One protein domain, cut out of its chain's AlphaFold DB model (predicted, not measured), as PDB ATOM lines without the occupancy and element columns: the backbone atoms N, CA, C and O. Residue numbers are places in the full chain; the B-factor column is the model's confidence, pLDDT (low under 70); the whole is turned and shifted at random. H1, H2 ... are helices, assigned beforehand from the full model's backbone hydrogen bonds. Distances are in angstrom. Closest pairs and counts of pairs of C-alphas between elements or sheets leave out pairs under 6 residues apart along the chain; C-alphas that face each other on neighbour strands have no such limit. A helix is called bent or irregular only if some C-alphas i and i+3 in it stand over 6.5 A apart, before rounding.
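This is residues 12 to 31 and 51 to 118 of the 171 residues of the protein "Hypothetical protein" of Hanusia phi (UniProt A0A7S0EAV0). Two long helices, H2 and H3, run side by side in opposite ways as a narrow, open V joined at one end, and a third helix, H1, comes close to H2 near the end of H2 away from that join. The space between H2 and H3 is wide along most of their length, with no filled core, and residues 12 to 19 of H1 stick out to the side. The printed part has 88 residues with three named helices, in the order H1, H2, H3 along the chain, and no named strand; the class is all helix. The whole is loose, with a radius of gyration of the C-alphas of 16.5 A, and elongated, spanning 51 by 28 by 24 A.

H1, residues 12 to 31, comes first, and H2, residues 56 to 78, follows after the cut. The two are close but not clearly touching, with 1 pair of C-alphas within 8 A; their closest C-alphas, those of Ala 24 and Val 58, are 7.0 A apart. Their lines stand at a shallow tilt of 32 degrees, only just short of steep, and they run opposite ways. Their centres are 20.2 A apart. H3, residues 87 to 115, follows H2 after a short link of 8 residues. H2 and H3 are close but not clearly touching, again with 1 pair of C-alphas within 8 A. Their closest C-alphas, those of Leu 75 and Lys 87, are 6.7 A apart, while the centres of the two helices are 16.8 A apart. The lines of H2 and H3 stand at a shallow tilt of 14 degrees, and the helices run opposite ways. H1 and H3 are apart. In H2 every pair of O i and N i+4 is within hydrogen-bond range; in H1 15 of 16 such pairs are, and in H3 23 of 25.

H1 begins at Ala 12, whose C-alpha is at (16.494, -33.094, 42.043), and measures 28.4 A from first to last C-alpha. Residues 51 to 55, printed after the cut, belong to no named element. H2 begins with C-alpha 56 at (16.056, -54.638, 31.340), ends with C-alpha 78 at (-1.429, -52.007, 59.193), and is 33.0 A long from first to last C-alpha. H3 is the longest helix by residues, with 29 residues and 40.7 A from first to last C-alpha, and it ends at Leu 115, whose C-alpha is at (38.451, -47.944, 33.426). H3 is neither bent nor irregular, but only just: C-alphas 102 and 105 are 6.3 A apart.

The two C-alphas farthest apart are those of Gly 78 and Ser 118, at 53.4 A. From the first to the last printed C-alpha, Ala 12 to Ser 118, the distance is 32.0 A. Residues 32 to 50 of the chain are not printed, and C-alphas 31 and 51 are 13.7 A apart across this cut; the link from H1 to H2 runs across it. The link from H2 to H3 is printed whole and is short, not tight. Three stretches stand free: residues 12 to 19, which belong to H1; residues 60 to 66, which belong to H2; and residues 95 to 118, of which 95 to 115 belong to H3. Without them the body has 49 residues and spans 46 by 19 by 13 A. The mean pLDDT of the printed part of this model is 81.3, with means of 75 for H1, 83 for H2 and 88 for H3. It is under 70 at 7 residues: residue 28, residue 31, residues 51 to 54 and residue 78.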
ATOM      1  N   ALA A  12      15.385 -32.189  42.317       80.38
ATOM      2  CA  ALA A  12      16.494 -33.094  42.043       80.38
ATOM      3  C   ALA A  12      16.003 -34.497  41.650       80.38
ATOM      4  O   ALA A  12      16.543 -35.096  40.718       80.38
ATOM      5  N   ALA A  13      14.964 -35.014  42.308       77.88
ATOM      6  CA  ALA A  13      14.352 -36.301  41.995       77.88
ATOM      7  C   ALA A  13      13.693 -36.292  40.607       77.88
ATOM      8  O   ALA A  13      13.969 -37.178  39.796       77.88
ATOM      9  N   VAL A  14      12.898 -35.262  40.295       77.25
ATOM     10  CA  VAL A  14      12.268 -35.099  38.974       77.25
ATOM     11  C   VAL A  14      13.327 -35.020  37.876       77.25
ATOM     12  O   VAL A  14      13.216 -35.709  36.862       77.25
ATOM     13  N   THR A  15      14.398 -34.256  38.092       79.94
ATOM     14  CA  THR A  15      15.497 -34.124  37.123       79.94
ATOM     15  C   THR A  15      16.229 -35.453  36.913       79.94
ATOM     16  O   THR A  15      16.476 -35.858  35.773       79.94
ATOM     17  N   LYS A  16      16.528 -36.185  37.997       77.19
ATOM     18  CA  LYS A  16      17.166 -37.511  37.934       77.19
ATOM     19  C   LYS A  16      16.313 -38.524  37.165       77.19
ATOM     20  O   LYS A  16      16.848 -39.252  36.329       77.19
ATOM     21  N   LEU A  17      15.004 -38.554  37.411       76.88
ATOM     22  CA  LEU A  17      14.078 -39.458  36.722       76.88
ATOM     23  C   LEU A  17      13.928 -39.095  35.248       76.88
ATOM     24  O   LEU A  17      14.045 -39.968  34.393       76.88
ATOM     25  N   THR A  18      13.754 -37.810  34.947       75.12
ATOM     26  CA  THR A  18      13.599 -37.309  33.577       75.12
ATOM     27  C   THR A  18      14.797 -37.703  32.714       75.12
ATOM     28  O   THR A  18      14.619 -38.272  31.639       75.12
ATOM     29  N   ARG A  19      16.028 -37.524  33.217       79.06
ATOM     30  CA  ARG A  19      17.248 -37.984  32.533       79.06
ATOM     31  C   ARG A  19      17.232 -39.494  32.278       79.06
ATOM     32  O   ARG A  19      17.521 -39.922  31.164       79.06
ATOM     33  N   ASN A  20      16.917 -40.301  33.290       78.19
ATOM     34  CA  ASN A  20      16.904 -41.758  33.146       78.19
ATOM     35  C   ASN A  20      15.827 -42.240  32.161       78.19
ATOM     36  O   ASN A  20      16.079 -43.183  31.416       78.19
ATOM     37  N   ILE A  21      14.669 -41.578  32.105       75.56
ATOM     38  CA  ILE A  21      13.599 -41.877  31.141       75.56
ATOM     39  C   ILE A  21      14.030 -41.501  29.716       75.56
ATOM     40  O   ILE A  21      13.851 -42.296  28.793       75.56
ATOM     41  N   PHE A  22      14.670 -40.341  29.524       78.31
ATOM     42  CA  PHE A  22      15.234 -39.974  28.222       78.31
ATOM     43  C   PHE A  22      16.292 -40.972  27.756       78.31
ATOM     44  O   PHE A  22      16.280 -41.361  26.593       78.31
ATOM     45  N   LEU A  23      17.169 -41.444  28.648       75.56
ATOM     46  CA  LEU A  23      18.139 -42.491  28.318       75.56
ATOM     47  C   LEU A  23      17.457 -43.828  28.002       75.56
ATOM     48  O   LEU A  23      17.846 -44.489  27.041       75.56
ATOM     49  N   ALA A  24      16.411 -44.203  28.744       70.25
ATOM     50  CA  ALA A  24      15.624 -45.404  28.475       70.25
ATOM     51  C   ALA A  24      14.988 -45.405  27.075       70.25
ATOM     52  O   ALA A  24      14.876 -46.471  26.480       70.25
ATOM     53  N   ALA A  25      14.612 -44.240  26.537       70.50
ATOM     54  CA  ALA A  25      14.096 -44.098  25.173       70.50
ATOM     55  C   ALA A  25      15.207 -43.912  24.121       70.50
ATOM     56  O   ALA A  25      15.142 -44.484  23.033       70.50
ATOM     57  N   ALA A  26      16.251 -43.141  24.432       75.12
ATOM     58  CA  ALA A  26      17.336 -42.833  23.507       75.12
ATOM     59  C   ALA A  26      18.222 -44.049  23.206       75.12
ATOM     60  O   ALA A  26      18.613 -44.230  22.057       75.12
ATOM     61  N   ILE A  27      18.515 -44.899  24.198       71.12
ATOM     62  CA  ILE A  27      19.368 -46.086  24.015       71.12
ATOM     63  C   ILE A  27      18.762 -47.059  22.983       71.12
ATOM     64  O   ILE A  27      19.465 -47.407  22.035       71.12
ATOM     65  N   PRO A  28      17.475 -47.451  23.068       69.38
ATOM     66  CA  PRO A  28      16.830 -48.274  22.045       69.38
ATOM     67  C   PRO A  28      16.755 -47.588  20.681       69.38
ATOM     68  O   PRO A  28      16.990 -48.233  19.665       69.38
ATOM     69  N   LEU A  29      16.462 -46.283  20.639       72.62
ATOM     70  CA  LEU A  29      16.394 -45.530  19.383       72.62
ATOM     71  C   LEU A  29      17.753 -45.467  18.678       72.62
ATOM     72  O   LEU A  29      17.822 -45.659  17.465       72.62
ATOM     73  N   LEU A  30      18.835 -45.238  19.423       73.00
ATOM     74  CA  LEU A  30      20.200 -45.272  18.902       73.00
ATOM     75  C   LEU A  30      20.605 -46.691  18.510       73.00
ATOM     76  O   LEU A  30      21.165 -46.869  17.437       73.00
ATOM     77  N   ALA A  31      20.271 -47.702  19.317       66.38
ATOM     78  CA  ALA A  31      20.541 -49.099  18.991       66.38
ATOM     79  C   ALA A  31      19.834 -49.527  17.698       66.38
ATOM     80  O   ALA A  31      20.442 -50.205  16.882       66.38
ATOM     81  N   LYS A  51      10.010 -56.390  23.857       61.19
ATOM     82  CA  LYS A  51      10.913 -56.915  24.898       61.19
ATOM     83  C   LYS A  51      12.393 -56.624  24.632       61.19
ATOM     84  O   LYS A  51      13.147 -56.483  25.586       61.19
ATOM     85  N   LYS A  52      12.811 -56.540  23.364       61.28
ATOM     86  CA  LYS A  52      14.179 -56.148  22.976       61.28
ATOM     87  C   LYS A  52      14.418 -54.642  23.099       61.28
ATOM     88  O   LYS A  52      15.550 -54.231  23.330       61.28
ATOM     89  N   SER A  53      13.376 -53.831  22.932       63.53
ATOM     90  CA  SER A  53      13.479 -52.372  22.958       63.53
ATOM     91  C   SER A  53      13.437 -51.777  24.359       63.53
ATOM     92  O   SER A  53      13.935 -50.677  24.530       63.53
ATOM     93  N   ILE A  54      12.867 -52.443  25.366       65.44
ATOM     94  CA  ILE A  54      12.868 -51.915  26.737       65.44
ATOM     95  C   ILE A  54      14.138 -52.401  27.445       65.44
ATOM     96  O   ILE A  54      14.294 -53.609  27.634       65.44
ATOM     97  N   PRO A  55      15.048 -51.505  27.871       72.50
ATOM     98  CA  PRO A  55      16.226 -51.923  28.617       72.50
ATOM     99  C   PRO A  55      15.819 -52.653  29.903       72.50
ATOM    100  O   PRO A  55      14.993 -52.152  30.667       72.50
ATOM    101  N   GLY A  56      16.425 -53.810  30.182       78.00
ATOM    102  CA  GLY A  56      16.056 -54.638  31.340       78.00
ATOM    103  C   GLY A  56      16.122 -53.900  32.685       78.00
ATOM    104  O   GLY A  56      15.316 -54.168  33.576       78.00
ATOM    105  N   PHE A  57      17.007 -52.901  32.813       77.44
ATOM    106  CA  PHE A  57      17.109 -52.075  34.021       77.44
ATOM    107  C   PHE A  57      15.845 -51.239  34.293       77.44
ATOM    108  O   PHE A  57      15.542 -50.964  35.450       77.44
ATOM    109  N   VAL A  58      15.090 -50.853  33.257       75.88
ATOM    110  CA  VAL A  58      13.843 -50.080  33.396       75.88
ATOM    111  C   VAL A  58      12.752 -50.949  34.012       75.88
ATOM    112  O   VAL A  58      12.044 -50.504  34.912       75.88
ATOM    113  N   LEU A  59      12.649 -52.208  33.574       79.25
ATOM    114  CA  LEU A  59      11.690 -53.161  34.130       79.25
ATOM    115  C   LEU A  59      12.030 -53.506  35.587       79.25
ATOM    116  O   LEU A  59      11.140 -53.536  36.433       79.25
ATOM    117  N   ALA A  60      13.318 -53.696  35.891       84.06
ATOM    118  CA  ALA A  60      13.785 -53.900  37.259       84.06
ATOM    119  C   ALA A  60      13.484 -52.685  38.157       84.06
ATOM    120  O   ALA A  60      12.991 -52.854  39.270       84.06
ATOM    121  N   PHE A  61      13.718 -51.463  37.663       82.06
ATOM    122  CA  PHE A  61      13.374 -50.235  38.382       82.06
ATOM    123  C   PHE A  61      11.873 -50.153  38.681       82.06
ATOM    124  O   PHE A  61      11.495 -49.876  39.817       82.06
ATOM    125  N   LEU A  62      11.021 -50.437  37.690       83.19
ATOM    126  CA  LEU A  62       9.570 -50.423  37.862       83.19
ATOM    127  C   LEU A  62       9.112 -51.458  38.896       83.19
ATOM    128  O   LEU A  62       8.332 -51.132  39.784       83.19
ATOM    129  N   PHE A  63       9.639 -52.680  38.820       88.31
ATOM    130  CA  PHE A  63       9.327 -53.740  39.776       88.31
ATOM    131  C   PHE A  63       9.683 -53.339  41.215       88.31
ATOM    132  O   PHE A  63       8.849 -53.439  42.114       88.31
ATOM    133  N   VAL A  64      10.894 -52.817  41.435       87.94
ATOM    134  CA  VAL A  64      11.336 -52.362  42.761       87.94
ATOM    135  C   VAL A  64      10.527 -51.150  43.238       87.94
ATOM    136  O   VAL A  64      10.212 -51.062  44.424       87.94
ATOM    137  N   ALA A  65      10.137 -50.242  42.339       86.88
ATOM    138  CA  ALA A  65       9.257 -49.123  42.672       86.88
ATOM    139  C   ALA A  65       7.879 -49.611  43.147       86.88
ATOM    140  O   ALA A  65       7.402 -49.144  44.178       86.88
ATOM    141  N   CYS A  66       7.279 -50.595  42.468       89.56
ATOM    142  CA  CYS A  66       6.021 -51.211  42.896       89.56
ATOM    143  C   CYS A  66       6.151 -51.884  44.269       89.56
ATOM    144  O   CYS A  66       5.306 -51.657  45.133       89.56
ATOM    145  N   LEU A  67       7.221 -52.654  44.504       89.69
ATOM    146  CA  LEU A  67       7.491 -53.256  45.815       89.69
ATOM    147  C   LEU A  67       7.641 -52.194  46.913       89.69
ATOM    148  O   LEU A  67       7.130 -52.359  48.020       89.69
ATOM    149  N   ARG A  68       8.317 -51.080  46.626       89.06
ATOM    150  CA  ARG A  68       8.437 -49.973  47.579       89.06
ATOM    151  C   ARG A  68       7.077 -49.341  47.874       89.06
ATOM    152  O   ARG A  68       6.718 -49.237  49.041       89.06
ATOM    153  N   SER A  69       6.309 -48.989  46.841       88.06
ATOM    154  CA  SER A  69       4.982 -48.380  46.992       88.06
ATOM    155  C   SER A  69       4.006 -49.278  47.750       88.06
ATOM    156  O   SER A  69       3.264 -48.788  48.594       88.06
ATOM    157  N   TYR A  70       4.028 -50.589  47.499       88.62
ATOM    158  CA  TYR A  70       3.192 -51.544  48.227       88.62
ATOM    159  C   TYR A  70       3.607 -51.666  49.701       88.62
ATOM    160  O   TYR A  70       2.755 -51.681  50.587       88.62
ATOM    161  N   GLY A  71       4.915 -51.685  49.981       84.94
ATOM    162  CA  GLY A  71       5.437 -51.674  51.351       84.94
ATOM    163  C   GLY A  71       5.046 -50.412  52.124       84.94
ATOM    164  O   GLY A  71       4.599 -50.513  53.265       84.94
ATOM    165  N   ASP A  72       5.145 -49.242  51.486       86.12
ATOM    166  CA  ASP A  72       4.730 -47.956  52.061       86.12
ATOM    167  C   ASP A  72       3.206 -47.908  52.314       86.12
ATOM    168  O   ASP A  72       2.771 -47.413  53.353       86.12
ATOM    169  N   HIS A  73       2.391 -48.476  51.415       86.75
ATOM    170  CA  HIS A  73       0.933 -48.566  51.582       86.75
ATOM    171  C   HIS A  73       0.537 -49.449  52.775       86.75
ATOM    172  O   HIS A  73      -0.284 -49.037  53.598       86.75
ATOM    173  N   MET A  74       1.145 -50.632  52.912       83.62
ATOM    174  CA  MET A  74       0.892 -51.545  54.036       83.62
ATOM    175  C   MET A  74       1.277 -50.923  55.383       83.62
ATOM    176  O   MET A  74       0.627 -51.165  56.399       83.62
ATOM    177  N   LEU A  75       2.308 -50.075  55.388       82.94
ATOM    178  CA  LEU A  75       2.724 -49.331  56.570       82.94
ATOM    179  C   LEU A  75       1.661 -48.318  57.035       82.94
ATOM    180  O   LEU A  75       1.518 -48.096  58.236       82.94
ATOM    181  N   GLY A  76       0.934 -47.716  56.088       75.00
ATOM    182  CA  GLY A  76      -0.133 -46.748  56.348       75.00
ATOM    183  C   GLY A  76      -1.426 -47.367  56.883       75.00
ATOM    184  O   GLY A  76      -2.108 -46.726  57.674       75.00
ATOM    185  N   GLU A  77      -1.745 -48.607  56.498       71.25
ATOM    186  CA  GLU A  77      -2.977 -49.295  56.923       71.25
ATOM    187  C   GLU A  77      -2.784 -50.221  58.133       71.25
ATOM    188  O   GLU A  77      -3.650 -50.289  59.001       71.25
ATOM    189  N   GLY A  78      -1.660 -50.942  58.206       65.19
ATOM    190  CA  GLY A  78      -1.429 -52.007  59.193       65.19
ATOM    191  C   GLY A  78      -0.337 -51.713  60.222       65.19
ATOM    192  O   GLY A  78      -0.000 -52.586  61.021       65.19
ATOM    193  N   GLY A  79       0.282 -50.526  60.180       71.62
ATOM    194  CA  GLY A  79       1.372 -50.122  61.081       71.62
ATOM    195  C   GLY A  79       2.685 -50.902  60.907       71.62
ATOM    196  O   GLY A  79       3.668 -50.610  61.592       71.62
ATOM    197  N   ARG A  80       2.725 -51.885  59.995       76.44
ATOM    198  CA  ARG A  80       3.893 -52.712  59.663       76.44
ATOM    199  C   ARG A  80       3.966 -52.979  58.158       76.44
ATOM    200  O   ARG A  80       2.991 -53.419  57.554       76.44
ATOM    201  N   ALA A  81       5.131 -52.774  57.548       78.06
ATOM    202  CA  ALA A  81       5.377 -53.068  56.136       78.06
ATOM    203  C   ALA A  81       5.451 -54.581  55.948       78.06
ATOM    204  O   ALA A  81       6.152 -55.275  56.694       78.06
ATOM    205  N   TYR A  82       4.720 -55.090  54.950       81.75
ATOM    206  CA  TYR A  82       4.614 -56.524  54.652       81.75
ATOM    207  C   TYR A  82       4.218 -57.390  55.869       81.75
ATOM    208  O   TYR A  82       4.510 -58.581  55.905       81.75
ATOM    209  N   GLY A  83       3.594 -56.792  56.894       75.69
ATOM    210  CA  GLY A  83       3.233 -57.454  58.154       75.69
ATOM    211  C   GLY A  83       4.405 -57.781  59.095       75.69
ATOM    212  O   GLY A  83       4.162 -58.231  60.213       75.69
ATOM    213  N   LEU A  84       5.654 -57.533  58.684       78.06
ATOM    214  CA  LEU A  84       6.862 -57.976  59.394       78.06
ATOM    215  C   LEU A  84       7.703 -56.821  59.948       78.06
ATOM    216  O   LEU A  84       8.288 -56.964  61.016       78.06
ATOM    217  N   LEU A  85       7.769 -55.690  59.242       80.94
ATOM    218  CA  LEU A  85       8.697 -54.600  59.555       80.94
ATOM    219  C   LEU A  85       7.963 -53.408  60.166       80.94
ATOM    220  O   LEU A  85       6.993 -52.920  59.590       80.94
ATOM    221  N   SER A  86       8.441 -52.894  61.298       84.75
ATOM    222  CA  SER A  86       7.987 -51.605  61.837       84.75
ATOM    223  C   SER A  86       8.329 -50.437  60.900       84.75
ATOM    224  O   SER A  86       9.114 -50.569  59.954       84.75
ATOM    225  N   LYS A  87       7.760 -49.257  61.169       83.38
ATOM    226  CA  LYS A  87       8.047 -48.022  60.424       83.38
ATOM    227  C   LYS A  87       9.531 -47.678  60.420       83.38
ATOM    228  O   LYS A  87      10.087 -47.320  59.378       83.38
ATOM    229  N   GLU A  88      10.182 -47.819  61.566       84.81
ATOM    230  CA  GLU A  88      11.594 -47.515  61.751       84.81
ATOM    231  C   GLU A  88      12.475 -48.521  61.002       84.81
ATOM    232  O   GLU A  88      13.431 -48.127  60.334       84.81
ATOM    233  N   GLU A  89      12.137 -49.810  61.056       86.94
ATOM    234  CA  GLU A  89      12.873 -50.872  60.359       86.94
ATOM    235  C   GLU A  89      12.713 -50.782  58.844       86.94
ATOM    236  O   GLU A  89      13.703 -50.868  58.119       86.94
ATOM    237  N   TRP A  90      11.496 -50.531  58.356       89.38
ATOM    238  CA  TRP A  90      11.245 -50.302  56.935       89.38
ATOM    239  C   TRP A  90      12.010 -49.082  56.418       89.38
ATOM    240  O   TRP A  90      12.602 -49.129  55.336       89.38
ATOM    241  N   THR A  91      12.057 -48.009  57.214       87.00
ATOM    242  CA  THR A  91      12.814 -46.794  56.881       87.00
ATOM    243  C   THR A  91      14.311 -47.060  56.823       87.00
ATOM    244  O   THR A  91      14.974 -46.711  55.843       87.00
ATOM    245  N   ARG A  92      14.855 -47.753  57.827       89.75
ATOM    246  CA  ARG A  92      16.267 -48.155  57.846       89.75
ATOM    247  C   ARG A  92      16.617 -49.072  56.680       89.75
ATOM    248  O   ARG A  92      17.670 -48.885  56.073       89.75
ATOM    249  N   PHE A  93      15.742 -50.014  56.340       89.81
ATOM    250  CA  PHE A  93      15.951 -50.965  55.253       89.81
ATOM    251  C   PHE A  93      16.126 -50.256  53.908       89.81
ATOM    252  O   PHE A  93      17.184 -50.367  53.282       89.81
ATOM    253  N   HIS A  94      15.137 -49.465  53.482       88.19
ATOM    254  CA  HIS A  94      15.230 -48.794  52.186       88.19
ATOM    255  C   HIS A  94      16.295 -47.688  52.175       88.19
ATOM    256  O   HIS A  94      16.930 -47.479  51.143       88.19
ATOM    257  N   SER A  95      16.557 -47.028  53.311       87.19
ATOM    258  CA  SER A  95      17.655 -46.061  53.438       87.19
ATOM    259  C   SER A  95      19.023 -46.727  53.261       87.19
ATOM    260  O   SER A  95      19.868 -46.219  52.528       87.19
ATOM    261  N   THR A  96      19.238 -47.895  53.869       89.62
ATOM    262  CA  THR A  96      20.498 -48.649  53.739       89.62
ATOM    263  C   THR A  96      20.716 -49.094  52.299       89.62
ATOM    264  O   THR A  96      21.795 -48.890  51.746       89.62
ATOM    265  N   ILE A  97      19.673 -49.629  51.659       88.94
ATOM    266  CA  ILE A  97      19.712 -50.031  50.249       88.94
ATOM    267  C   ILE A  97      19.976 -48.831  49.340       88.94
ATOM    268  O   ILE A  97      20.783 -48.929  48.419       88.94
ATOM    269  N   SER A  98      19.331 -47.693  49.605       85.81
ATOM    270  CA  SER A  98      19.525 -46.464  48.836       85.81
ATOM    271  C   SER A  98      20.967 -45.970  48.921       85.81
ATOM    272  O   SER A  98      21.572 -45.669  47.894       85.81
ATOM    273  N   THR A  99      21.548 -45.925  50.119       85.94
ATOM    274  CA  THR A  99      22.939 -45.496  50.308       85.94
ATOM    275  C   THR A  99      23.909 -46.490  49.677       85.94
ATOM    276  O   THR A  99      24.787 -46.096  48.912       85.94
ATOM    277  N   PHE A 100      23.726 -47.786  49.931       90.19
ATOM    278  CA  PHE A 100      24.588 -48.828  49.385       90.19
ATOM    279  C   PHE A 100      24.549 -48.863  47.851       90.19
ATOM    280  O   PHE A 100      25.576 -48.712  47.188       90.19
ATOM    281  N   GLY A 101      23.353 -48.987  47.276       85.50
ATOM    282  CA  GLY A 101      23.161 -49.089  45.833       85.50
ATOM    283  C   GLY A 101      23.422 -47.776  45.096       85.50
ATOM    284  O   GLY A 101      24.101 -47.754  44.070       85.50
ATOM    285  N   GLY A 102      22.894 -46.668  45.616       82.75
ATOM    286  CA  GLY A 102      22.945 -45.365  44.960       82.75
ATOM    287  C   GLY A 102      24.301 -44.672  45.052       82.75
ATOM    288  O   GLY A 102      24.671 -43.968  44.115       82.75
ATOM    289  N   HIS A 103      25.045 -44.861  46.145       81.62
ATOM    290  CA  HIS A 103      26.345 -44.217  46.333       81.62
ATOM    291  C   HIS A 103      27.497 -45.147  45.952       81.62
ATOM    292  O   HIS A 103      28.287 -44.825  45.064       81.62
ATOM    293  N   TYR A 104      27.567 -46.327  46.569       89.50
ATOM    294  CA  TYR A 104      28.715 -47.216  46.403       89.50
ATOM    295  C   TYR A 104      28.628 -48.038  45.117       89.50
ATOM    296  O   TYR A 104      29.541 -47.968  44.296       89.50
ATOM    297  N   CYS A 105      27.534 -48.770  44.883       89.44
ATOM    298  CA  CYS A 105      27.425 -49.611  43.686       89.44
ATOM    299  C   CYS A 105      27.442 -48.779  42.400       89.44
ATOM    300  O   CYS A 105      28.151 -49.127  41.457       89.44
ATOM    301  N   LEU A 106      26.707 -47.663  42.363       86.94
ATOM    302  CA  LEU A 106      26.705 -46.781  41.197       86.94
ATOM    303  C   LEU A 106      28.065 -46.098  40.988       86.94
ATOM    304  O   LEU A 106      28.517 -46.003  39.850       86.94
ATOM    305  N   GLY A 107      28.732 -45.664  42.063       89.56
ATOM    306  CA  GLY A 107      30.071 -45.077  41.986       89.56
ATOM    307  C   GLY A 107      31.099 -46.058  41.419       89.56
ATOM    308  O   GLY A 107      31.810 -45.727  40.470       89.56
ATOM    309  N   VAL A 108      31.115 -47.294  41.926       92.00
ATOM    310  CA  VAL A 108      31.986 -48.368  41.426       92.00
ATOM    311  C   VAL A 108      31.647 -48.729  39.980       92.00
ATOM    312  O   VAL A 108      32.558 -48.882  39.169       92.00
ATOM    313  N   ALA A 109      30.363 -48.804  39.618       88.94
ATOM    314  CA  ALA A 109      29.952 -49.069  38.241       88.94
ATOM    315  C   ALA A 109      30.454 -47.982  37.277       88.94
ATOM    316  O   ALA A 109      30.994 -48.301  36.221       88.94
ATOM    317  N   MET A 110      30.340 -46.703  37.646       90.38
ATOM    318  CA  MET A 110      30.835 -45.592  36.824       90.38
ATOM    319  C   MET A 110      32.364 -45.587  36.722       90.38
ATOM    320  O   MET A 110      32.901 -45.354  35.640       90.38
ATOM    321  N   ALA A 111      33.070 -45.908  37.810       91.81
ATOM    322  CA  ALA A 111      34.523 -46.064  37.798       91.81
ATOM    323  C   ALA A 111      34.966 -47.224  36.889       91.81
ATOM    324  O   ALA A 111      35.887 -47.062  36.091       91.81
ATOM    325  N   ALA A 112      34.277 -48.366  36.951       90.88
ATOM    326  CA  ALA A 112      34.548 -49.524  36.104       90.88
ATOM    327  C   ALA A 112      34.283 -49.235  34.617       90.88
ATOM    328  O   ALA A 112      35.087 -49.620  33.771       90.88
ATOM    329  N   VAL A 113      33.206 -48.512  34.289       85.69
ATOM    330  CA  VAL A 113      32.927 -48.058  32.913       85.69
ATOM    331  C   VAL A 113      34.033 -47.125  32.411       85.69
ATOM    332  O   VAL A 113      34.492 -47.271  31.278       85.69
ATOM    333  N   GLY A 114      34.506 -46.206  33.259       85.12
ATOM    334  CA  GLY A 114      35.644 -45.340  32.946       85.12
ATOM    335  C   GLY A 114      36.931 -46.130  32.688       85.12
ATOM    336  O   GLY A 114      37.584 -45.909  31.672       85.12
ATOM    337  N   LEU A 115      37.259 -47.095  33.554       88.12
ATOM    338  CA  LEU A 115      38.451 -47.944  33.426       88.12
ATOM    339  C   LEU A 115      38.393 -48.865  32.197       88.12
ATOM    340  O   LEU A 115      39.408 -49.095  31.549       88.12
ATOM    341  N   GLY A 116      37.204 -49.370  31.856       83.94
ATOM    342  CA  GLY A 116      36.971 -50.204  30.674       83.94
ATOM    343  C   GLY A 116      36.967 -49.434  29.349       83.94
ATOM    344  O   GLY A 116      36.914 -50.050  28.283       83.94
ATOM    345  N   THR A 117      37.022 -48.098  29.379       84.62
ATOM    346  CA  THR A 117      37.032 -47.273  28.167       84.62
ATOM    347  C   THR A 117      38.447 -47.167  27.608       84.62
ATOM    348  O   THR A 117      39.337 -46.590  28.228       84.62
ATOM    349  N   SER A 118      38.667 -47.672  26.391       82.38
ATOM    350  CA  SER A 118      39.962 -47.493  25.729       82.38
ATOM    351  C   SER A 118      40.155 -46.039  25.276       82.38
ATOM    352  O   SER A 118      39.319 -45.457  24.578       82.38
TER     353      SER A 118